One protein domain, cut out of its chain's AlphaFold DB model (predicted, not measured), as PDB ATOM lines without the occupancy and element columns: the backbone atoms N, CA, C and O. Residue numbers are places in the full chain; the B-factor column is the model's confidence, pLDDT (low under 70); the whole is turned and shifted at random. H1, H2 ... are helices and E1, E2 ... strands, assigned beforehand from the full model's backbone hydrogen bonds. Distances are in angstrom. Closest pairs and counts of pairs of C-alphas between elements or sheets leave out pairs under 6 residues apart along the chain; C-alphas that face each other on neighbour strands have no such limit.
ATOM      1  N   THR A  61      38.637-123.979  24.793       84.50
ATOM      2  CA  THR A  61      37.557-123.710  23.847       84.50
ATOM      3  C   THR A  61      36.376-124.620  24.117       84.50
ATOM      4  O   THR A  61      36.527-125.801  24.426       84.50
ATOM      5  N   PHE A  62      35.184-124.057  23.974       78.12
ATOM      6  CA  PHE A  62      33.943-124.808  23.925       78.12
ATOM      7  C   PHE A  62      33.732-125.269  22.479       78.12
ATOM      8  O   PHE A  62      33.713-124.429  21.581       78.12
ATOM      9  N   THR A  63      33.644-126.572  22.210       72.50
ATOM     10  CA  THR A  63      33.525-127.118  20.835       72.50
ATOM     11  C   THR A  63      32.081-127.446  20.449       72.50
ATOM     12  O   THR A  63      31.737-127.436  19.270       72.50
ATOM     13  N   ASP A  64      31.206-127.614  21.438       74.19
ATOM     14  CA  ASP A  64      29.814-128.041  21.266       74.19
ATOM     15  C   ASP A  64      28.839-126.895  20.944       74.19
ATOM     16  O   ASP A  64      27.620-127.082  20.923       74.19
ATOM     17  N   TRP A  65      29.341-125.690  20.656       75.31
ATOM     18  CA  TRP A  65      28.501-124.522  20.357       75.31
ATOM     19  C   TRP A  65      27.604-124.723  19.130       75.31
ATOM     20  O   TRP A  65      26.540-124.117  19.059       75.31
ATOM     21  N   GLN A  66      27.980-125.609  18.202       73.88
ATOM     22  CA  GLN A  66      27.186-125.947  17.014       73.88
ATOM     23  C   GLN A  66      25.824-126.574  17.358       73.88
ATOM     24  O   GLN A  66      24.907-126.575  16.537       73.88
ATOM     25  N   PHE A  67      25.667-127.103  18.574       74.44
ATOM     26  CA  PHE A  67      24.392-127.627  19.065       74.44
ATOM     27  C   PHE A  67      23.447-126.546  19.598       74.44
ATOM     28  O   PHE A  67      22.340-126.873  20.034       74.44
ATOM     29  N   TYR A  68      23.870-125.284  19.564       75.31
ATOM     30  CA  TYR A  68      23.112-124.130  20.013       75.31
ATOM     31  C   TYR A  68      22.816-123.232  18.816       75.31
ATOM     32  O   TYR A  68      23.627-123.087  17.906       75.31
ATOM     33  N   ALA A  69      21.649-122.592  18.823       78.19
ATOM     34  CA  ALA A  69      21.391-121.496  17.905       78.19
ATOM     35  C   ALA A  69      22.278-120.316  18.319       78.19
ATOM     36  O   ALA A  69      21.935-119.600  19.263       78.19
ATOM     37  N   THR A  70      23.443-120.182  17.684       79.88
ATOM     38  CA  THR A  70      24.410-119.113  17.941       79.88
ATOM     39  C   THR A  70      24.419-118.095  16.812       79.88
ATOM     40  O   THR A  70      24.168-118.427  15.653       79.88
ATOM     41  N   LYS A  71      24.716-116.841  17.151       81.56
ATOM     42  CA  LYS A  71      25.006-115.790  16.175       81.56
ATOM     43  C   LYS A  71      26.094-114.869  16.717       81.56
ATOM     44  O   LYS A  71      26.068-114.492  17.890       81.56
ATOM     45  N   ASP A  72      27.025-114.499  15.845       84.12
ATOM     46  CA  ASP A  72      28.028-113.467  16.110       84.12
ATOM     47  C   ASP A  72      27.397-112.089  15.889       84.12
ATOM     48  O   ASP A  72      27.551-111.463  14.841       84.12
ATOM     49  N   CYS A  73      26.602-111.641  16.859       86.12
ATOM     50  CA  CYS A  73      26.012-110.308  16.815       86.12
ATOM     51  C   CYS A  73      27.051-109.266  17.213       86.12
ATOM     52  O   CYS A  73      27.739-109.407  18.225       86.12
ATOM     53  N   THR A  74      27.123-108.185  16.443       85.06
ATOM     54  CA  THR A  74      27.972-107.034  16.757       85.06
ATOM     55  C   THR A  74      27.174-105.892  17.367       85.06
ATOM     56  O   THR A  74      27.758-105.014  17.990       85.06
ATOM     57  N   SER A  75      25.849-105.905  17.236       83.88
ATOM     58  CA  SER A  75      24.922-104.898  17.748       83.88
ATOM     59  C   SER A  75      23.590-105.533  18.159       83.88
ATOM     60  O   SER A  75      23.347-106.708  17.880       83.88
ATOM     61  N   ARG A  76      22.721-104.771  18.830       77.62
ATOM     62  CA  ARG A  76      21.389-105.264  19.213       77.62
ATOM     63  C   ARG A  76      20.466-105.359  17.999       77.62
ATOM     64  O   ARG A  76      19.654-106.271  17.917       77.62
ATOM     65  N   GLU A  77      20.643-104.463  17.042       79.81
ATOM     66  CA  GLU A  77      19.928-104.439  15.771       79.81
ATOM     67  C   GLU A  77      20.206-105.719  14.963       79.81
ATOM     68  O   GLU A  77      19.300-106.282  14.345       79.81
ATOM     69  N   ASP A  78      21.431-106.256  15.049       79.38
ATOM     70  CA  ASP A  78      21.774-107.550  14.450       79.38
ATOM     71  C   ASP A  78      20.949-108.697  15.056       79.38
ATOM     72  O   ASP A  78      20.700-109.702  14.379       79.38
ATOM     73  N   CYS A  79      20.531-108.583  16.321       75.81
ATOM     74  CA  CYS A  79      19.809-109.639  17.024       75.81
ATOM     75  C   CYS A  79      18.368-109.796  16.523       75.81
ATOM     76  O   CYS A  79      17.897-110.929  16.391       75.81
ATOM     77  N   ASP A  80      17.695-108.684  16.219       65.62
ATOM     78  CA  ASP A  80      16.270-108.642  15.855       65.62
ATOM     79  C   ASP A  80      15.994-109.223  14.458       65.62
ATOM     80  O   ASP A  80      14.894-109.695  14.172       65.62
ATOM     81  N   LEU A  81      17.015-109.268  13.597       61.59
ATOM     82  CA  LEU A  81      16.946-109.873  12.263       61.59
ATOM     83  C   LEU A  81      17.075-111.406  12.277       61.59
ATOM     84  O   LEU A  81      16.992-112.044  11.225       61.59
ATOM     85  N   ALA A  82      17.340-112.020  13.434       57.12
ATOM     86  CA  ALA A  82      17.504-113.465  13.519       57.12
ATOM     87  C   ALA A  82      16.133-114.173  13.522       57.12
ATOM     88  O   ALA A  82      15.290-113.857  14.368       57.12
ATOM     89  N   PRO A  83      15.893-115.164  12.637       56.56
ATOM     90  CA  PRO A  83      14.700-115.997  12.736       56.56
ATOM     91  C   PRO A  83      14.659-116.661  14.115       56.56
ATOM     92  O   PRO A  83      15.704-117.031  14.653       56.56
ATOM     93  N   VAL A  84      13.457-116.795  14.688       54.03
ATOM     94  CA  VAL A  84      13.232-117.370  16.024       54.03
ATOM     95  C   VAL A  84      13.689-118.827  16.041       54.03
ATOM     96  O   VAL A  84      12.908-119.760  15.843       54.03
ATOM     97  N   ALA A  85      14.971-119.045  16.291       53.19
ATOM     98  CA  ALA A  85      15.493-120.346  16.616       53.19
ATOM     99  C   ALA A  85      15.108-120.585  18.073       53.19
ATOM    100  O   ALA A  85      15.836-120.212  18.991       53.19
ATOM    101  N   ARG A  86      13.912-121.159  18.296       53.50
ATOM    102  CA  ARG A  86      13.522-121.698  19.609       53.50
ATOM    103  C   ARG A  86      14.758-122.340  20.221       53.50
ATOM    104  O   ARG A  86      15.362-123.160  19.537       53.50
ATOM    105  N   LEU A  87      15.107-121.928  21.444       52.97
ATOM    106  CA  LEU A  87      16.195-122.415  22.301       52.97
ATOM    107  C   LEU A  87      16.284-123.952  22.283       52.97
ATOM    108  O   LEU A  87      15.865-124.636  23.211       52.97
ATOM    109  N   MET A  88      16.787-124.524  21.199       52.44
ATOM    110  CA  MET A  88      16.864-125.957  21.000       52.44
ATOM    111  C   MET A  88      18.294-126.338  21.289       52.44
ATOM    112  O   MET A  88      19.108-126.531  20.394       52.44
ATOM    113  N   ARG A  89      18.582-126.461  22.585       60.47
ATOM    114  CA  ARG A  89      19.627-127.374  23.022       60.47
ATOM    115  C   ARG A  89      19.293-128.735  22.414       60.47
ATOM    116  O   ARG A  89      18.228-129.286  22.705       60.47
ATOM    117  N   ARG A  90      20.187-129.311  21.608       59.09
ATOM    118  CA  ARG A  90      20.053-130.737  21.283       59.09
ATOM    119  C   ARG A  90      20.173-131.535  22.582       59.09
ATOM    120  O   ARG A  90      21.148-131.394  23.321       59.09
ATOM    121  N   LYS A  91      19.158-132.346  22.894       61.59
ATOM    122  CA  LYS A  91      19.177-133.238  24.060       61.59
ATOM    123  C   LYS A  91      20.450-134.096  23.994       61.59
ATOM    124  O   LYS A  91      20.664-134.766  22.992       61.59
ATOM    125  N   GLY A  92      21.277-134.044  25.039       61.56
ATOM    126  CA  GLY A  92      22.536-134.796  25.109       61.56
ATOM    127  C   GLY A  92      23.783-134.092  24.562       61.56
ATOM    128  O   GLY A  92      24.821-134.736  24.504       61.56
ATOM    129  N   ALA A  93      23.721-132.805  24.188       63.81
ATOM    130  CA  ALA A  93      24.937-132.047  23.872       63.81
ATOM    131  C   ALA A  93      25.904-132.060  25.082       63.81
ATOM    132  O   ALA A  93      25.437-131.754  26.193       63.81
ATOM    133  N   PRO A  94      27.191-132.413  24.886       64.81
ATOM    134  CA  PRO A  94      28.203-132.296  25.927       64.81
ATOM    135  C   PRO A  94      28.446-130.819  26.265       64.81
ATOM    136  O   PRO A  94      28.007-129.907  25.556       64.81
ATOM    137  N   TYR A  95      29.076-130.575  27.411       67.75
ATOM    138  CA  TYR A  95      29.367-129.223  27.892       67.75
ATOM    139  C   TYR A  95      30.870-128.923  27.915       67.75
ATOM    140  O   TYR A  95      31.313-128.121  28.730       67.75
ATOM    141  N   GLU A  96      31.682-129.682  27.185       79.25
ATOM    142  CA  GLU A  96      33.082-129.907  27.558       79.25
ATOM    143  C   GLU A  96      34.003-128.797  27.048       79.25
ATOM    144  O   GLU A  96      33.785-128.204  25.987       79.25
ATOM    145  N   TYR A  97      35.040-128.505  27.832       83.94
ATOM    146  CA  TYR A  97      36.116-127.629  27.401       83.94
ATOM    147  C   TYR A  97      37.283-128.461  26.922       83.94
ATOM    148  O   TYR A  97      37.648-129.461  27.540       83.94
ATOM    149  N   PHE A  98      37.873-128.004  25.827       85.69
ATOM    150  CA  PHE A  98      39.002-128.657  25.203       85.69
ATOM    151  C   PHE A  98      40.171-127.693  25.098       85.69
ATOM    152  O   PHE A  98      39.994-126.495  24.858       85.69
ATOM    153  N   ARG A  99      41.380-128.223  25.251       89.88
ATOM    154  CA  ARG A  99      42.620-127.482  25.038       89.88
ATOM    155  C   ARG A  99      42.736-127.131  23.560       89.88
ATOM    156  O   ARG A  99      42.647-128.014  22.710       89.88
ATOM    157  N   THR A 100      42.993-125.868  23.234       86.38
ATOM    158  CA  THR A 100      43.142-125.433  21.834       86.38
ATOM    159  C   THR A 100      44.327-126.081  21.120       86.38
ATOM    160  O   THR A 100      44.321-126.167  19.898       86.38
ATOM    161  N   THR A 101      45.341-126.527  21.863       86.81
ATOM    162  CA  THR A 101      46.576-127.105  21.319       86.81
ATOM    163  C   THR A 101      46.489-128.612  21.080       86.81
ATOM    164  O   THR A 101      46.965-129.078  20.050       86.81
ATOM    165  N   SER A 102      45.895-129.375  22.006       88.44
ATOM    166  CA  SER A 102      45.835-130.845  21.930       88.44
ATOM    167  C   SER A 102      44.452-131.408  21.596       88.44
ATOM    168  O   SER A 102      44.352-132.571  21.216       88.44
ATOM    169  N   GLY A 103      43.381-130.621  21.741       87.25
ATOM    170  CA  GLY A 103      42.005-131.112  21.620       87.25
ATOM    171  C   GLY A 103      41.580-132.051  22.754       87.25
ATOM    172  O   GLY A 103      40.532-132.679  22.662       87.25
ATOM    173  N   GLU A 104      42.378-132.167  23.817       88.88
ATOM    174  CA  GLU A 104      42.041-132.948  25.009       88.88
ATOM    175  C   GLU A 104      41.077-132.177  25.907       88.88
ATOM    176  O   GLU A 104      41.096-130.945  25.927       88.88
ATOM    177  N   LYS A 105      40.270-132.898  26.687       87.19
ATOM    178  CA  LYS A 105      39.397-132.288  27.693       87.19
ATOM    179  C   LYS A 105      40.222-131.580  28.769       87.19
ATOM    180  O   LYS A 105      41.332-132.001  29.095       87.19
ATOM    181  N   CYS A 106      39.680-130.502  29.318       86.75
ATOM    182  CA  CYS A 106      40.264-129.809  30.461       86.75
ATOM    183  C   CYS A 106      39.189-129.159  31.328       86.75
ATOM    184  O   CYS A 106      38.135-128.752  30.831       86.75
ATOM    185  N   ASN A 107      39.494-128.974  32.609       88.25
ATOM    186  CA  ASN A 107      38.649-128.178  33.488       88.25
ATOM    187  C   ASN A 107      39.015-126.697  33.379       88.25
ATOM    188  O   ASN A 107      40.103-126.325  32.934       88.25
ATOM    189  N   VAL A 108      38.083-125.847  33.801       87.38
ATOM    190  CA  VAL A 108      38.307-124.405  33.919       87.38
ATOM    191  C   VAL A 108      38.001-123.972  35.348       87.38
ATOM    192  O   VAL A 108      36.934-124.270  35.888       87.38
ATOM    193  N   LEU A 109      38.939-123.268  35.972       90.31
ATOM    194  CA  LEU A 109      38.702-122.530  37.204       90.31
ATOM    195  C   LEU A 109      38.132-121.166  36.832       90.31
ATOM    196  O   LEU A 109      38.730-120.425  36.051       90.31
ATOM    197  N   CYS A 110      36.982-120.818  37.392       88.25
ATOM    198  CA  CYS A 110      36.408-119.493  37.202       88.25
ATOM    199  C   CYS A 110      36.998-118.502  38.202       88.25
ATOM    200  O   CYS A 110      37.194-118.844  39.365       88.25
ATOM    201  N   ASN A 111      37.229-117.271  37.753       90.31
ATOM    202  CA  ASN A 111      37.751-116.198  38.585       90.31
ATOM    203  C   ASN A 111      36.816-115.948  39.790       90.31
ATOM    204  O   ASN A 111      35.652-115.582  39.598       90.31
ATOM    205  N   PRO A 112      37.294-116.136  41.035       86.88
ATOM    206  CA  PRO A 112      36.432-116.030  42.217       86.88
ATOM    207  C   PRO A 112      35.863-114.630  42.462       86.88
ATOM    208  O   PRO A 112      34.875-114.491  43.179       86.88
ATOM    209  N   LEU A 113      36.431-113.584  41.847       83.75
ATOM    210  CA  LEU A 113      35.888-112.229  41.937       83.75
ATOM    211  C   LEU A 113      34.770-111.949  40.919       83.75
ATOM    212  O   LEU A 113      34.155-110.881  40.979       83.75
ATOM    213  N   LEU A 114      34.456-112.875  40.002       78.62
ATOM    214  CA  LEU A 114      33.379-112.688  39.019       78.62
ATOM    215  C   LEU A 114      32.046-112.239  39.626       78.62
ATOM    216  O   LEU A 114      31.474-111.293  39.082       78.62
ATOM    217  N   PRO A 115      31.565-112.805  40.754       71.06
ATOM    218  CA  PRO A 115      30.297-112.391  41.356       71.06
ATOM    219  C   PRO A 115      30.262-110.932  41.848       71.06
ATOM    220  O   PRO A 115      29.190-110.444  42.200       71.06
ATOM    221  N   ARG A 116      31.410-110.238  41.911       68.06
ATOM    222  CA  ARG A 116      31.524-108.840  42.366       68.06
ATOM    223  C   ARG A 116      31.514-107.828  41.229       68.06
ATOM    224  O   ARG A 116      30.924-106.763  41.374       68.06
ATOM    225  N   PHE A 117      32.189-108.130  40.122       60.94
ATOM    226  CA  PHE A 117      32.338-107.195  38.988       60.94
ATOM    227  C   PHE A 117      31.161-107.193  38.026       60.94
ATOM    228  O   PHE A 117      31.006-106.338  37.158       60.94
ATOM    229  N   THR A 118      30.350-108.206  38.196       52.44
ATOM    230  CA  THR A 118      29.130-108.522  37.502       52.44
ATOM    231  C   THR A 118      28.339-109.205  38.603       52.44
ATOM    232  O   THR A 118      28.954-109.990  39.321       52.44
ATOM    233  N   HIS A 119      27.048-108.967  38.836       48.97
ATOM    234  CA  HIS A 119      26.386-109.821  39.835       48.97
ATOM    235  C   HIS A 119      26.120-111.208  39.222       48.97
ATOM    236  O   HIS A 119      24.980-111.648  39.189       48.97
ATOM    237  N   VAL A 120      27.163-111.852  38.692       44.75
ATOM    238  CA  VAL A 120      27.268-113.185  38.109       44.75
ATOM    239  C   VAL A 120      27.133-114.203  39.235       44.75
ATOM    240  O   VAL A 120      28.101-114.635  39.851       44.75
ATOM    241  N   GLY A 121      25.905-114.603  39.532       39.94
ATOM    242  CA  GLY A 121      25.607-115.831  40.245       39.94
ATOM    243  C   GLY A 121      25.913-117.011  39.336       39.94
ATOM    244  O   GLY A 121      25.072-117.402  38.537       39.94
ATOM    245  N   MET A 122      27.113-117.576  39.434       41.19
ATOM    246  CA  MET A 122      27.510-118.742  38.650       41.19
ATOM    247  C   MET A 122      26.992-120.027  39.306       41.19
ATOM    248  O   MET A 122      27.634-120.601  40.185       41.19
ATOM    249  N   ARG A 123      25.809-120.497  38.896       33.78
ATOM    250  CA  ARG A 123      25.323-121.838  39.248       33.78
ATOM    251  C   ARG A 123      25.052-122.650  37.987       33.78
ATOM    252  O   ARG A 123      24.975-122.131  36.882       33.78
ATOM    253  N   VAL A 124      25.051-123.970  38.142       37.09
ATOM    254  CA  VAL A 124      24.965-124.957  37.054       37.09
ATOM    255  C   VAL A 124      23.840-124.559  36.084       37.09
ATOM    256  O   VAL A 124      22.735-124.248  36.517       37.09
ATOM    257  N   VAL A 125      24.168-124.467  34.788       37.12
ATOM    258  CA  VAL A 125      23.274-124.066  33.676       37.12
ATOM    259  C   VAL A 125      22.791-122.596  33.680       37.12
ATOM    260  O   VAL A 125      22.109-122.171  32.755       37.12
ATOM    261  N   SER A 126      23.186-121.757  34.639       35.16
ATOM    262  CA  SER A 126      22.817-120.336  34.620       35.16
ATOM    263  C   SER A 126      23.790-119.457  35.408       35.16
ATOM    264  O   SER A 126      23.859-119.501  36.634       35.16
ATOM    265  N   VAL A 127      24.513-118.598  34.687       34.97
ATOM    266  CA  VAL A 127      25.088-117.386  35.269       34.97
ATOM    267  C   VAL A 127      23.985-116.330  35.362       34.97
ATOM    268  O   VAL A 127      23.537-115.797  34.358       34.97
ATOM    269  N   TRP A 128      23.493-116.043  36.556       31.36
ATOM    270  CA  TRP A 128      22.578-114.919  36.763       31.36
ATOM    271  C   TRP A 128      23.423-113.655  36.793       31.36
ATOM    272  O   TRP A 128      24.234-113.605  37.685       31.36
ATOM    273  N   VAL A 129      23.309-112.670  35.893       34.78
ATOM    274  CA  VAL A 129      24.008-111.368  36.068       34.78
ATOM    275  C   VAL A 129      23.028-110.339  36.642       34.78
ATOM    276  O   VAL A 129      22.298-109.719  35.894       34.78
ATOM    277  N   TYR A 130      22.949-110.130  37.950       30.73
ATOM    278  CA  TYR A 130      22.209-108.967  38.477       30.73
ATOM    279  C   TYR A 130      22.951-107.634  38.185       30.73
ATOM    280  O   TYR A 130      24.143-107.598  37.865       30.73
ATOM    281  N   GLN A 131      22.183-106.543  38.240       38.75
ATOM    282  CA  GLN A 131      22.576-105.141  38.029       38.75
ATOM    283  C   GLN A 131      24.034-104.824  38.367       38.75
ATOM    284  O   GLN A 131      24.401-104.929  39.518       38.75
ATOM    285  N   LEU A 132      24.842-104.342  37.422       40.94
ATOM    286  CA  LEU A 132      26.130-103.726  37.759       40.94
ATOM    287  C   LEU A 132      25.884-102.582  38.767       40.94
ATOM    288  O   LEU A 132      25.055-101.713  38.474       40.94
ATOM    289  N   PRO A 133      26.590-102.515  39.914       33.28
ATOM    290  CA  PRO A 133      26.760-101.241  40.592       33.28
ATOM    291  C   PRO A 133      27.379-100.275  39.584       33.28
ATOM    292  O   PRO A 133      28.051-100.708  38.647       33.28
ATOM    293  N   ASP A 134      27.178 -98.978  39.770       42.06
ATOM    294  CA  ASP A 134      27.870 -97.968  38.979       42.06
ATOM    295  C   ASP A 134      29.392 -98.074  39.225       42.06
ATOM    296  O   ASP A 134      29.963 -97.422  40.096       42.06
ATOM    297  N   THR A 135      30.062 -98.972  38.496       40.53
ATOM    298  CA  THR A 135      31.509 -99.204  38.550       40.53
ATOM    299  C   THR A 135      32.272 -98.148  37.757       40.53
ATOM    300  O   THR A 135      33.495 -98.241  37.659       40.53
ATOM    301  N   SER A 136      31.596 -97.098  37.261       41.00
ATOM    302  CA  SER A 136      32.232 -95.945  36.609       41.00
ATOM    303  C   SER A 136      33.313 -95.283  37.473       41.00
ATOM    304  O   SER A 136      34.192 -94.606  36.941       41.00
ATOM    305  N   GLN A 137      33.300 -95.522  38.791       38.69
ATOM    306  CA  GLN A 137      34.294 -94.999  39.729       38.69
ATOM    307  C   GLN A 137      35.510 -95.911  39.953       38.69
ATOM    308  O   GLN A 137      36.524 -95.446  40.467       38.69
ATOM    309  N   ALA A 138      35.469 -97.181  39.546       41.31
ATOM    310  CA  ALA A 138      36.573 -98.117  39.735       41.31
ATOM    311  C   ALA A 138      37.299 -98.376  38.410       41.31
ATOM    312  O   ALA A 138      37.361 -99.505  37.951       41.31
ATOM    313  N   LYS A 139      37.876 -97.354  37.777       39.91
ATOM    314  CA  LYS A 139      38.798 -97.574  36.652       39.91
ATOM    315  C   LYS A 139      40.047 -98.286  37.198       39.91
ATOM    316  O   LYS A 139      40.844 -97.667  37.896       39.91
ATOM    317  N   GLY A 140      40.189 -99.590  36.965       56.53
ATOM    318  CA  GLY A 140      41.254-100.399  37.567       56.53
ATOM    319  C   GLY A 140      41.581-101.651  36.756       56.53
ATOM    320  O   GLY A 140      40.818-102.042  35.881       56.53
ATOM    321  N   ARG A 141      42.705-102.308  37.080       73.69
ATOM    322  CA  ARG A 141      43.228-103.503  36.373       73.69
ATOM    323  C   ARG A 141      42.296-104.723  36.394       73.69
ATOM    324  O   ARG A 141      42.637-105.760  35.843       73.69
ATOM    325  N   TRP A 142      41.140-104.637  37.047       80.50
ATOM    326  CA  TRP A 142      40.190-105.741  37.101       80.50
ATOM    327  C   TRP A 142      39.502-105.991  35.750       80.50
ATOM    328  O   TRP A 142      39.156-107.133  35.467       80.50
ATOM    329  N   GLU A 143      39.361-104.979  34.882       85.06
ATOM    330  CA  GLU A 143      38.845-105.165  33.511       85.06
ATOM    331  C   GLU A 143      39.746-106.086  32.674       85.06
ATOM    332  O   GLU A 143      39.257-106.780  31.778       85.06
ATOM    333  N   ASP A 144      41.037-106.130  33.009       89.12
ATOM    334  CA  ASP A 144      42.052-106.956  32.355       89.12
ATOM    335  C   ASP A 144      42.099-108.387  32.916       89.12
ATOM    336  O   ASP A 144      42.778-109.247  32.358       89.12
ATOM    337  N   MET A 145      41.396-108.670  34.020       92.25
ATOM    338  CA  MET A 145      41.370-110.011  34.602       92.25
ATOM    339  C   MET A 145      40.595-110.965  33.695       92.25
ATOM    340  O   MET A 145      39.478-110.677  33.265       92.25
ATOM    341  N   LEU A 146      41.162-112.140  33.455       93.56
ATOM    342  CA  LEU A 146      40.529-113.243  32.748       93.56
ATOM    343  C   LEU A 146      39.306-113.754  33.523       93.56
ATOM    344  O   LEU A 146      39.292-113.779  34.760       93.56
ATOM    345  N   LEU A 147      38.288-114.213  32.791       90.56
ATOM    346  CA  LEU A 147      37.130-114.880  33.397       90.56
ATOM    347  C   LEU A 147      37.501-116.252  33.974       90.56
ATOM    348  O   LEU A 147      36.907-116.692  34.958       90.56
ATOM    349  N   THR A 148      38.454-116.947  33.352       91.94
ATOM    350  CA  THR A 148      38.814-118.325  33.692       91.94
ATOM    351  C   THR A 148      40.304-118.598  33.531       91.94
ATOM    352  O   THR A 148      41.009-117.888  32.813       91.94
ATOM    353  N   GLN A 149      40.758-119.676  34.167       92.69
ATOM    354  CA  GLN A 149      42.051-120.321  33.944       92.69
ATOM    355  C   GLN A 149      41.805-121.815  33.670       92.69
ATOM    356  O   GLN A 149      41.160-122.457  34.498       92.69
ATOM    357  N   PRO A 150      42.276-122.395  32.552       93.62
ATOM    358  CA  PRO A 150      42.877-121.736  31.391       93.62
ATOM    359  C   PRO A 150      41.996-120.620  30.799       93.62
ATOM    360  O   PRO A 150      40.770-120.631  30.986       93.62
ATOM    361  N   PRO A 151      42.589-119.650  30.082       94.56
ATOM    362  CA  PRO A 151      41.832-118.590  29.426       94.56
ATOM    363  C   PRO A 151      40.845-119.163  28.403       94.56
ATOM    364  O   PRO A 151      41.217-120.016  27.602       94.56
ATOM    365  N   LEU A 152      39.601-118.681  28.383       90.69
ATOM    366  CA  LEU A 152      38.643-119.021  27.327       90.69
ATOM    367  C   LEU A 152      38.807-118.085  26.131       90.69
ATOM    368  O   LEU A 152      38.826-116.873  26.311       90.69
ATOM    369  N   GLN A 153      38.861-118.621  24.912       87.81
ATOM    370  CA  GLN A 153      38.821-117.792  23.691       87.81
ATOM    371  C   GLN A 153      37.398-117.378  23.323       87.81
ATOM    372  O   GLN A 153      37.164-116.304  22.773       87.81
ATOM    373  N   ARG A 154      36.436-118.260  23.604       87.00
ATOM    374  CA  ARG A 154      35.031-118.080  23.252       87.00
ATOM    375  C   ARG A 154      34.144-118.614  24.357       87.00
ATOM    376  O   ARG A 154      34.441-119.656  24.942       87.00
ATOM    377  N   ALA A 155      33.048-117.917  24.611       85.62
ATOM    378  CA  ALA A 155      32.041-118.326  25.569       85.62
ATOM    379  C   ALA A 155      30.646-118.140  24.976       85.62
ATOM    380  O   ALA A 155      30.328-117.107  24.388       85.62
ATOM    381  N   LEU A 156      29.799-119.147  25.161       81.56
ATOM    382  CA  LEU A 156      28.395-119.064  24.797       81.56
ATOM    383  C   LEU A 156      27.655-118.246  25.858       81.56
ATOM    384  O   LEU A 156      27.711-118.582  27.044       81.56
ATOM    385  N   VAL A 157      26.943-117.204  25.435       82.00
ATOM    386  CA  VAL A 157      26.214-116.298  26.325       82.00
ATOM    387  C   VAL A 157      24.746-116.218  25.919       82.00
ATOM    388  O   VAL A 157      24.401-115.740  24.842       82.00
ATOM    389  N   TYR A 158      23.853-116.661  26.796       78.00
ATOM    390  CA  TYR A 158      22.417-116.467  26.622       78.00
ATOM    391  C   TYR A 158      21.992-115.121  27.214       78.00
ATOM    392  O   TYR A 158      22.294-114.817  28.366       78.00
ATOM    393  N   THR A 159      21.258-114.321  26.447       77.12
ATOM    394  CA  THR A 159      20.726-113.029  26.898       77.12
ATOM    395  C   THR A 159      19.197-113.116  26.928       77.12
ATOM    396  O   THR A 159      18.603-113.394  25.884       77.12
ATOM    397  N   PRO A 160      18.530-112.890  28.076       72.06
ATOM    398  CA  PRO A 160      17.077-112.933  28.158       72.06
ATOM    399  C   PRO A 160      16.440-111.935  27.193       72.06
ATOM    400  O   PRO A 160      16.789-110.751  27.181       72.06
ATOM    401  N   GLY A 161      15.475-112.425  26.418       73.62
ATOM    402  CA  GLY A 161      14.810-111.661  25.364       73.62
ATOM    403  C   GLY A 161      15.475-111.778  23.991       73.62
ATOM    404  O   GLY A 161      14.896-111.300  23.024       73.62
ATOM    405  N   SER A 162      16.638-112.431  23.878       77.12
ATOM    406  CA  SER A 162      17.213-112.787  22.578       77.12
ATOM    407  C   SER A 162      16.627-114.098  22.046       77.12
ATOM    408  O   SER A 162      16.379-115.044  22.797       77.12
ATOM    409  N   ASN A 163      16.466-114.172  20.724       77.00
ATOM    410  CA  ASN A 163      16.024-115.367  19.999       77.00
ATOM    411  C   ASN A 163      17.166-116.359  19.697       77.00
ATOM    412  O   ASN A 163      16.949-117.355  19.011       77.00
ATOM    413  N   HIS A 164      18.386-116.077  20.154       80.00
ATOM    414  CA  HIS A 164      19.576-116.907  19.960       80.00
ATOM    415  C   HIS A 164      20.572-116.696  21.109       80.00
ATOM    416  O   HIS A 164      20.436-115.785  21.929       80.00
ATOM    417  N   ASN A 165      21.589-117.549  21.167       81.19
ATOM    418  CA  ASN A 165      22.739-117.357  22.039       81.19
ATOM    419  C   ASN A 165      23.777-116.495  21.323       81.19
ATOM    420  O   ASN A 165      24.051-116.683  20.136       81.19
ATOM    421  N   HIS A 166      24.392-115.589  22.059       85.38
ATOM    422  CA  HIS A 166      25.515-114.814  21.573       85.38
ATOM    423  C   HIS A 166      26.818-115.573  21.800       85.38
ATOM    424  O   HIS A 166      26.947-116.345  22.753       85.38
ATOM    425  N   MET A 167      27.796-115.320  20.940       86.75
ATOM    426  CA  MET A 167      29.171-115.722  21.192       86.75
ATOM    427  C   MET A 167      29.942-114.523  21.741       86.75
ATOM    428  O   MET A 167      30.031-113.480  21.095       86.75
ATOM    429  N   LEU A 168      30.482-114.665  22.947       88.06
ATOM    430  CA  LEU A 168      31.448-113.726  23.499       88.06
ATOM    431  C   LEU A 168      32.844-114.193  23.103       88.06
ATOM    432  O   LEU A 168      33.215-115.329  23.393       88.06
ATOM    433  N   HIS A 169      33.602-113.311  22.465       89.50
ATOM    434  CA  HIS A 169      34.982-113.559  22.057       89.50
ATOM    435  C   HIS A 169      35.943-112.764  22.936       89.50
ATOM    436  O   HIS A 169      35.575-111.729  23.500       89.50
ATOM    437  N   SER A 170      37.170-113.260  23.056       90.38
ATOM    438  CA  SER A 170      38.309-112.460  23.499       90.38
ATOM    439  C   SER A 170      38.569-111.306  22.523       90.38
ATOM    440  O   SER A 170      38.234-111.388  21.338       90.38
ATOM    441  N   ASP A 171      39.175-110.225  23.019       89.00
ATOM    442  CA  ASP A 171      39.704-109.180  22.140       89.00
ATOM    443  C   ASP A 171      40.853-109.740  21.278       89.00
ATOM    444  O   ASP A 171      41.542-110.690  21.661       89.00
ATOM    445  N   GLU A 172      41.086-109.138  20.111       87.12
ATOM    446  CA  GLU A 172      42.167-109.551  19.215       87.12
ATOM    447  C   GLU A 172      43.533-109.481  19.921       87.12
ATOM    448  O   GLU A 172      43.894-108.471  20.524       87.12
ATOM    449  N   GLY A 173      44.287-110.583  19.874       86.69
ATOM    450  CA  GLY A 173      45.585-110.705  20.545       86.69
ATOM    451  C   GLY A 173      45.519-110.905  22.066       86.69
ATOM    452  O   GLY A 173      46.565-111.106  22.686       86.69
ATOM    453  N   ALA A 174      44.332-110.895  22.681       90.06
ATOM    454  CA  ALA A 174      44.186-111.177  24.104       90.06
ATOM    455  C   ALA A 174      44.324-112.679  24.401       90.06
ATOM    456  O   ALA A 174      43.918-113.545  23.624       90.06
ATOM    457  N   ALA A 175      44.857-112.998  25.583       91.38
ATOM    458  CA  ALA A 175      45.037-114.385  26.006       91.38
ATOM    459  C   ALA A 175      43.707-115.134  26.198       91.38
ATOM    460  O   ALA A 175      43.665-116.354  26.055       91.38
ATOM    461  N   GLY A 176      42.625-114.418  26.507       92.94
ATOM    462  CA  GLY A 176      41.274-114.951  26.628       92.94
ATOM    463  C   GLY A 176      40.269-113.859  26.982       92.94
ATOM    464  O   GLY A 176      40.597-112.673  26.998       92.94
ATOM    465  N   ILE A 177      39.030-114.260  27.247       92.31
ATOM    466  CA  ILE A 177      37.942-113.354  27.607       92.31
ATOM    467  C   ILE A 177      38.216-112.767  28.993       92.31
ATOM    468  O   ILE A 177      38.434-113.503  29.962       92.31
ATOM    469  N   THR A 178      38.153-111.442  29.085       92.62
ATOM    470  CA  THR A 178      38.318-110.705  30.339       92.62
ATOM    471  C   THR A 178      36.984-110.256  30.931       92.62
ATOM    472  O   THR A 178      35.934-110.290  30.279       92.62
ATOM    473  N   ILE A 179      37.016-109.776  32.174       87.19
ATOM    474  CA  ILE A 179      35.874-109.115  32.816       87.19
ATOM    475  C   ILE A 179      35.437-107.887  32.008       87.19
ATOM    476  O   ILE A 179      34.237-107.677  31.818       87.19
ATOM    477  N   GLY A 180      36.382-107.117  31.459       86.62
ATOM    478  CA  GLY A 180      36.086-105.985  30.582       86.62
ATOM    479  C   GLY A 180      35.345-106.402  29.305       86.62
ATOM    480  O   GLY A 180      34.377-105.745  28.917       86.62
ATOM    481  N   CYS A 181      35.726-107.531  28.689       89.06
ATOM    482  CA  CYS A 181      35.005-108.096  27.539       89.06
ATOM    483  C   CYS A 181      33.539-108.386  27.900       89.06
ATOM    484  O   CYS A 181      32.617-107.962  27.197       89.06
ATOM    485  N   LEU A 182      33.322-109.059  29.036       85.75
ATOM    486  CA  LEU A 182      31.988-109.394  29.533       85.75
ATOM    487  C   LEU A 182      31.154-108.144  29.836       85.75
ATOM    488  O   LEU A 182      29.981-108.083  29.473       85.75
ATOM    489  N   GLN A 183      31.734-107.120  30.453       81.31
ATOM    490  CA  GLN A 183      31.013-105.881  30.743       81.31
ATOM    491  C   GLN A 183      30.628-105.108  29.486       81.31
ATOM    492  O   GLN A 183      29.496-104.633  29.388       81.31
ATOM    493  N   ARG A 184      31.527-105.004  28.499       85.88
ATOM    494  CA  ARG A 184      31.197-104.387  27.204       85.88
ATOM    495  C   ARG A 184      30.069-105.141  26.509       85.88
ATOM    496  O   ARG A 184      29.147-104.511  25.992       85.88
ATOM    497  N   PHE A 185      30.105-106.472  26.557       86.56
ATOM    498  CA  PHE A 185      29.027-107.318  26.058       86.56
ATOM    499  C   PHE A 185      27.699-107.027  26.773       86.56
ATOM    500  O   PHE A 185      26.698-106.731  26.124       86.56
ATOM    501  N   LEU A 186      27.688-107.032  28.106       80.25
ATOM    502  CA  LEU A 186      26.490-106.764  28.905       80.25
ATOM    503  C   LEU A 186      25.930-105.361  28.660       80.25
ATOM    504  O   LEU A 186      24.719-105.198  28.568       80.25
ATOM    505  N   LYS A 187      26.790-104.354  28.496       80.75
ATOM    506  CA  LYS A 187      26.370-102.989  28.155       80.75
ATOM    507  C   LYS A 187      25.721-102.915  26.771       80.75
ATOM    508  O   LYS A 187      24.808-102.122  26.569       80.75
ATOM    509  N   ARG A 188      26.197-103.724  25.821       84.75
ATOM    510  CA  ARG A 188      25.691-103.753  24.443       84.75
ATOM    511  C   ARG A 188      24.379-104.528  24.310       84.75
ATOM    512  O   ARG A 188      23.485-104.078  23.603       84.75
ATOM    513  N   PHE A 189      24.262-105.672  24.980       79.56
ATOM    514  CA  PHE A 189      23.139-106.601  24.799       79.56
ATOM    515  C   PHE A 189      22.157-106.644  25.978       79.56
ATOM    516  O   PHE A 189      21.049-107.155  25.825       79.56
ATOM    517  N   GLY A 190      22.515-106.092  27.140       69.75
ATOM    518  CA  GLY A 190      21.634-105.994  28.304       69.75
ATOM    519  C   GLY A 190      20.377-105.191  27.971       69.75
ATOM    520  O   GLY A 190      20.438-104.082  27.442       69.75
ATOM    521  N   GLY A 191      19.201-105.774  28.194       60.81
ATOM    522  CA  GLY A 191      17.923-105.092  28.004       60.81
ATOM    523  C   GLY A 191      17.582-104.161  29.165       60.81
ATOM    524  O   GLY A 191      18.023-104.417  30.283       60.81
ATOM    525  N   PRO A 192      16.707-103.158  28.957       51.66
ATOM    526  CA  PRO A 192      16.130-102.387  30.063       51.66
ATOM    527  C   PRO A 192      15.339-103.272  31.049       51.66
ATOM    528  O   PRO A 192      15.210-102.918  32.214       51.66
ATOM    529  N   ALA A 193      14.851-104.438  30.599       45.62
ATOM    530  CA  ALA A 193      14.130-105.429  31.406       45.62
ATOM    531  C   ALA A 193      14.978-106.656  31.810       45.62
ATOM    532  O   ALA A 193      14.515-107.509  32.565       45.62
ATOM    533  N   SER A 194      16.206-106.778  31.303       48.84
ATOM    534  CA  SER A 194      17.049-107.960  31.486       48.84
ATOM    535  C   SER A 194      18.513-107.557  31.631       48.84
ATOM    536  O   SER A 194      19.292-107.589  30.682       48.84
ATOM    537  N   SER A 195      18.902-107.230  32.865       52.47
ATOM    538  CA  SER A 195      20.294-106.948  33.254       52.47
ATOM    539  C   SER A 195      21.192-108.191  33.285       52.47
ATOM    540  O   SER A 195      22.348-108.087  33.679       52.47
ATOM    541  N   HIS A 196      20.652-109.350  32.896       57.69
ATOM    542  CA  HIS A 196      21.237-110.664  33.129       57.69
ATOM    543  C   HIS A 196      21.775-111.270  31.836       57.69
ATOM    544  O   HIS A 196      21.147-111.124  30.795       57.69
ATOM    545  N   ALA A 197      22.897-111.984  31.886       61.22
ATOM    546  CA  ALA A 197      23.333-112.850  30.796       61.22
ATOM    547  C   ALA A 197      23.940-114.131  31.361       61.22
ATOM    548  O   ALA A 197      24.665-114.090  32.348       61.22
ATOM    549  N   TYR A 198      23.659-115.260  30.726       66.19
ATOM    550  CA  TYR A 198      24.071-116.569  31.197       66.19
ATOM    551  C   TYR A 198      25.240-117.074  30.362       66.19
ATOM    552  O   TYR A 198      25.061-117.471  29.215       66.19
ATOM    553  N   ILE A 199      26.434-117.071  30.946       69.12
ATOM    554  CA  ILE A 199      27.589-117.767  30.391       69.12
ATOM    555  C   ILE A 199      27.432-119.256  30.687       69.12
ATOM    556  O   ILE A 199      27.313-119.670  31.844       69.12
ATOM    557  N   TRP A 200      27.409-120.062  29.636       67.25
ATOM    558  CA  TRP A 200      27.315-121.508  29.770       67.25
ATOM    559  C   TRP A 200      28.667-122.072  30.212       67.25
ATOM    560  O   TRP A 200      29.691-121.761  29.614       67.25
ATOM    561  N   CYS A 201      28.675-122.893  31.266       63.06
ATOM    562  CA  CYS A 201      29.889-123.506  31.806       63.06
ATOM    563  C   CYS A 201      29.592-124.922  32.343       63.06
ATOM    564  O   CYS A 201      28.559-125.104  32.997       63.06
ATOM    565  N   HIS A 202      30.462-125.909  32.049       65.12
ATOM    566  CA  HIS A 202      30.308-127.334  32.425       65.12
ATOM    567  C   HIS A 202      30.138-127.538  33.942       65.12
ATOM    568  O   HIS A 202      30.529-126.704  34.761       65.12
ATOM    569  N   GLU A 203      29.656-128.725  34.315       59.44
ATOM    570  CA  GLU A 203      29.790-129.329  35.653       59.44
ATOM    571  C   GLU A 203      31.253-129.496  36.120       59.44
ATOM    572  O   GLU A 203      31.493-129.620  37.311       59.44
ATOM    573  N   HIS A 204      32.234-129.450  35.210       63.41
ATOM    574  CA  HIS A 204      33.665-129.623  35.489       63.41
ATOM    575  C   HIS A 204      34.358-128.276  35.711       63.41
ATOM    576  O   HIS A 204      35.571-128.139  35.568       63.41
ATOM    577  N   ARG A 205      33.574-127.245  36.030       71.56
ATOM    578  CA  ARG A 205      34.146-126.008  36.529       71.56
ATOM    579  C   ARG A 205      34.622-126.225  37.952       71.56
ATOM    580  O   ARG A 205      33.917-126.816  38.771       71.56
ATOM    581  N   VAL A 206      35.775-125.664  38.249       78.19
ATOM    582  CA  VAL A 206      36.204-125.493  39.627       78.19
ATOM    583  C   VAL A 206      35.762-124.095  40.052       78.19
ATOM    584  O   VAL A 206      35.888-123.121  39.304       78.19
ATOM    585  N   THR A 207      35.173-123.998  41.236       81.00
ATOM    586  CA  THR A 207      34.902-122.723  41.903       81.00
ATOM    587  C   THR A 207      35.512-122.785  43.276       81.00
ATOM    588  O   THR A 207      35.280-123.757  43.993       81.00
ATOM    589  N   ILE A 208      36.225-121.735  43.646       84.00
ATOM    590  CA  ILE A 208      36.742-121.558  44.996       84.00
ATOM    591  C   ILE A 208      36.085-120.326  45.627       84.00
ATOM    592  O   ILE A 208      35.586-119.465  44.891       84.00
ATOM    593  N   PRO A 209      36.019-120.261  46.965       86.50
ATOM    594  CA  PRO A 209      35.455-119.110  47.657       86.50
ATOM    595  C   PRO A 209      36.178-117.784  47.347       86.50
ATOM    596  O   PRO A 209      37.343-117.768  46.956       86.50
ATOM    597  N   GLU A 210      35.492-116.648  47.530       84.31
ATOM    598  CA  GLU A 210      36.077-115.305  47.310       84.31
ATOM    599  C   GLU A 210      37.214-115.024  48.307       84.31
ATOM    600  O   GLU A 210      38.167-114.306  48.010       84.31
ATOM    601  N   GLU A 211      37.086-115.589  49.503       88.69
ATOM    602  CA  GLU A 211      38.015-115.492  50.617       88.69
ATOM    603  C   GLU A 211      39.276-116.344  50.452       88.69
ATOM    604  O   GLU A 211      40.191-116.198  51.262       88.69
ATOM    605  N   SER A 212      39.349-117.189  49.417       92.00
ATOM    606  CA  SER A 212      40.553-117.965  49.136       92.00
ATOM    607  C   SER A 212      41.755-117.055  48.903       92.00
ATOM    608  O   SER A 212      41.691-116.046  48.190       92.00
ATOM    609  N   THR A 213      42.872-117.441  49.506       96.75
ATOM    610  CA  THR A 213      44.154-116.759  49.345       96.75
ATOM    611  C   THR A 213      44.671-116.920  47.919       96.75
ATOM    612  O   THR A 213      44.328-117.871  47.215       96.75
ATOM    613  N   ALA A 214      45.537-116.012  47.469       95.25
ATOM    614  CA  ALA A 214      46.167-116.153  46.158       95.25
ATOM    615  C   ALA A 214      46.967-117.463  46.013       95.25
ATOM    616  O   ALA A 214      46.976-118.045  44.930       95.25
ATOM    617  N   ALA A 215      47.585-117.962  47.087       96.44
ATOM    618  CA  ALA A 215      48.246-119.265  47.089       96.44
ATOM    619  C   ALA A 215      47.257-120.423  46.850       96.44
ATOM    620  O   ALA A 215      47.505-121.272  45.996       96.44
ATOM    621  N   GLU A 216      46.112-120.432  47.537       96.25
ATOM    622  CA  GLU A 216      45.055-121.436  47.324       96.25
ATOM    623  C   GLU A 216      44.470-121.364  45.909       96.25
ATOM    624  O   GLU A 216      44.189-122.395  45.300       96.25
ATOM    625  N   VAL A 217      44.329-120.154  45.358       94.81
ATOM    626  CA  VAL A 217      43.891-119.950  43.971       94.81
ATOM    627  C   VAL A 217      44.865-120.609  42.998       94.81
ATOM    628  O   VAL A 217      44.421-121.298  42.084       94.81
ATOM    629  N   LEU A 218      46.177-120.437  43.184       95.62
ATOM    630  CA  LEU A 218      47.186-121.054  42.315       95.62
ATOM    631  C   LEU A 218      47.114-122.583  42.352       95.62
ATOM    632  O   LEU A 218      47.087-123.200  41.289       95.62
ATOM    633  N   VAL A 219      46.992-123.175  43.543       95.62
ATOM    634  CA  VAL A 219      46.810-124.629  43.701       95.62
ATOM    635  C   VAL A 219      45.549-125.097  42.973       95.62
ATOM    636  O   VAL A 219      45.599-126.033  42.180       95.62
ATOM    637  N   ALA A 220      44.428-124.390  43.142       93.50
ATOM    638  CA  ALA A 220      43.182-124.730  42.459       93.50
ATOM    639  C   ALA A 220      43.283-124.618  40.926       93.50
ATOM    640  O   ALA A 220      42.610-125.365  40.210       93.50
ATOM    641  N   ILE A 221      44.103-123.697  40.401       92.00
ATOM    642  CA  ILE A 221      44.377-123.606  38.961       92.00
ATOM    643  C   ILE A 221      45.168-124.828  38.497       92.00
ATOM    644  O   ILE A 221      44.813-125.422  37.481       92.00
ATOM    645  N   GLU A 222      46.224-125.201  39.218       91.69
ATOM    646  CA  GLU A 222      47.049-126.365  38.885       91.69
ATOM    647  C   GLU A 222      46.217-127.651  38.875       91.69
ATOM    648  O   GLU A 222      46.242-128.383  37.882       91.69
ATOM    649  N   ASP A 223      45.393-127.859  39.902       90.75
ATOM    650  CA  ASP A 223      44.482-129.001  39.998       90.75
ATOM    651  C   ASP A 223      43.478-129.028  38.836       90.75
ATOM    652  O   ASP A 223      43.270-130.067  38.203       90.75
ATOM    653  N   ALA A 224      42.879-127.880  38.495       86.31
ATOM    654  CA  ALA A 224      41.944-127.782  37.376       86.31
ATOM    655  C   ALA A 224      42.621-128.081  36.028       86.31
ATOM    656  O   ALA A 224      42.053-128.758  35.171       86.31
ATOM    657  N   VAL A 225      43.847-127.602  35.826       83.81
ATOM    658  CA  VAL A 225      44.599-127.812  34.584       83.81
ATOM    659  C   VAL A 225      45.028-129.271  34.419       83.81
ATOM    660  O   VAL A 225      45.052-129.773  33.289       83.81
ATOM    661  N   GLN A 226      45.398-129.938  35.515       84.12
ATOM    662  CA  GLN A 226      45.931-131.303  35.507       84.12
ATOM    663  C   GLN A 226      44.851-132.391  35.548       84.12
ATOM    664  O   GLN A 226      45.132-133.526  35.154       84.12
ATOM    665  N   ALA A 227      43.635-132.063  35.989       75.94
ATOM    666  CA  ALA A 227      42.507-132.984  35.971       75.94
ATOM    667  C   ALA A 227      42.210-133.471  34.537       75.94
ATOM    668  O   ALA A 227      42.008-132.667  33.623       75.94
TER     669      ALA A 227
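Overview. This is residues 61 to 227 of the 228 residues of an uncharacterized protein of Cercospora berteroae (UniProt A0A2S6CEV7). A small hairpin of two strands, E5 and E6, lies in the core of a domain made largely of loops, with the helix H5 packed over E6 and short stretches of strand pairing at both edges, residues 70 to 71 beside E6 and residues 198 to 199 beside E5. A second hairpin, E3 and E4, lies apart from the first, while H6, the longest helix, lies at one end of the domain beside E2 and the short helix H2 lies towards the opposite end. The printed part has 167 residues with six named helices and six named strands, in the order H1, H2, E1, E2, H3, E3, E4, H4, E5, E6, H5, H6; both two-stranded sheets, E3 - E4 and E5 - E6, are antiparallel. The class is mixed, helices and strands, though under half of the residues, 67 of 167, are in named elements. The whole is compact, with a radius of gyration of the C-alphas of 15.7 A and spans of 47 by 42 by 30 A.

Along the chain. The printed part begins at Thr 61, and H1 follows as residues 64 to 67, with C-alpha 64 at (29.814, -128.041, 21.266). H2 is residues 76 to 80. The strands E1, residues 97 to 99, and E2, residues 108 to 110, pair with no named strand, though residues 61 to 62 form a short antiparallel pairing with residues 97 to 98 of E1. H3 is residues 114 to 117. E3, residues 119 to 123, is 12.1 A long and E4, residues 126 to 130, is 12.0 A. H4 is residues 141 to 144. E5, residues 154 to 158, measures 13.2 A from C-alpha 154 at (35.031, -118.080, 23.252), and E6, residues 165 to 169, measures 12.8 A. H5, residues 179 to 189, is 15.3 A long, and H6, residues 214 to 226, is 18.5 A long, ending with C-alpha 226 at (45.931, -131.303, 35.507).

Arrangement. The hairpin E5 and E6 is antiparallel, at 150 degrees between directions, with N 157 and O 166 within hydrogen-bond range at 2.8 A and N 155 and O 168 at 2.9 A. Residues 70 to 71 pair parallel with residues 165 to 166 of E6, and residues 198 to 199 pair antiparallel with residues 157 to 158 of E5. The closest C-alphas of E6 and H5 are those of Leu 168 and Phe 185, 7.3 A apart. H4 and H5 touch, with the C-alphas of Glu 143 and Gly 180 closest at 4.1 A. H2 and H5 are close but not clearly touching, with Arg 76 and Phe 189 closest, their C-alphas 6.0 A apart. H3 is also close but not clearly touching H5, with the C-alphas of Phe 117 and Ile 179 closest at 7.4 A. In the hairpin E3 and E4, antiparallel at 163 degrees, N 121 and O 128 are within hydrogen-bond range at 2.7 A. E3 and E4 are apart from E5 and E6. The closest C-alphas of E1 and E2 are those of Tyr 97 and Val 108, 7.6 A apart. The closest C-alphas of H1 and E5 are those of Trp 65 and Leu 156, 7.0 A apart. The closest C-alphas of E2 and H6 are those of Leu 109 and Ile 221, 6.0 A apart; H6 touches no helix. Every O i to N i+4 pair is within hydrogen-bond range in H5 and H6, H2 has 0 of 1 such pairs but 2 of 2 O i to N i+3 pairs, and H1, H3 and H4 are too short for an O i to N i+4 pair.

Size, cuts and confidence. The two C-alphas farthest apart, those of Pro 83 and Ala 215, are 48.1 A apart. The printed part has no cut. The links from H2 to E1, 16 residues, and from H5 to H6, 24 residues, are long. The mean pLDDT of the printed part is 73.9, and residues 80 to 95, 116 to 140 and 190 to 204 are under 70; E4 has a mean of 33 and E3 of 42.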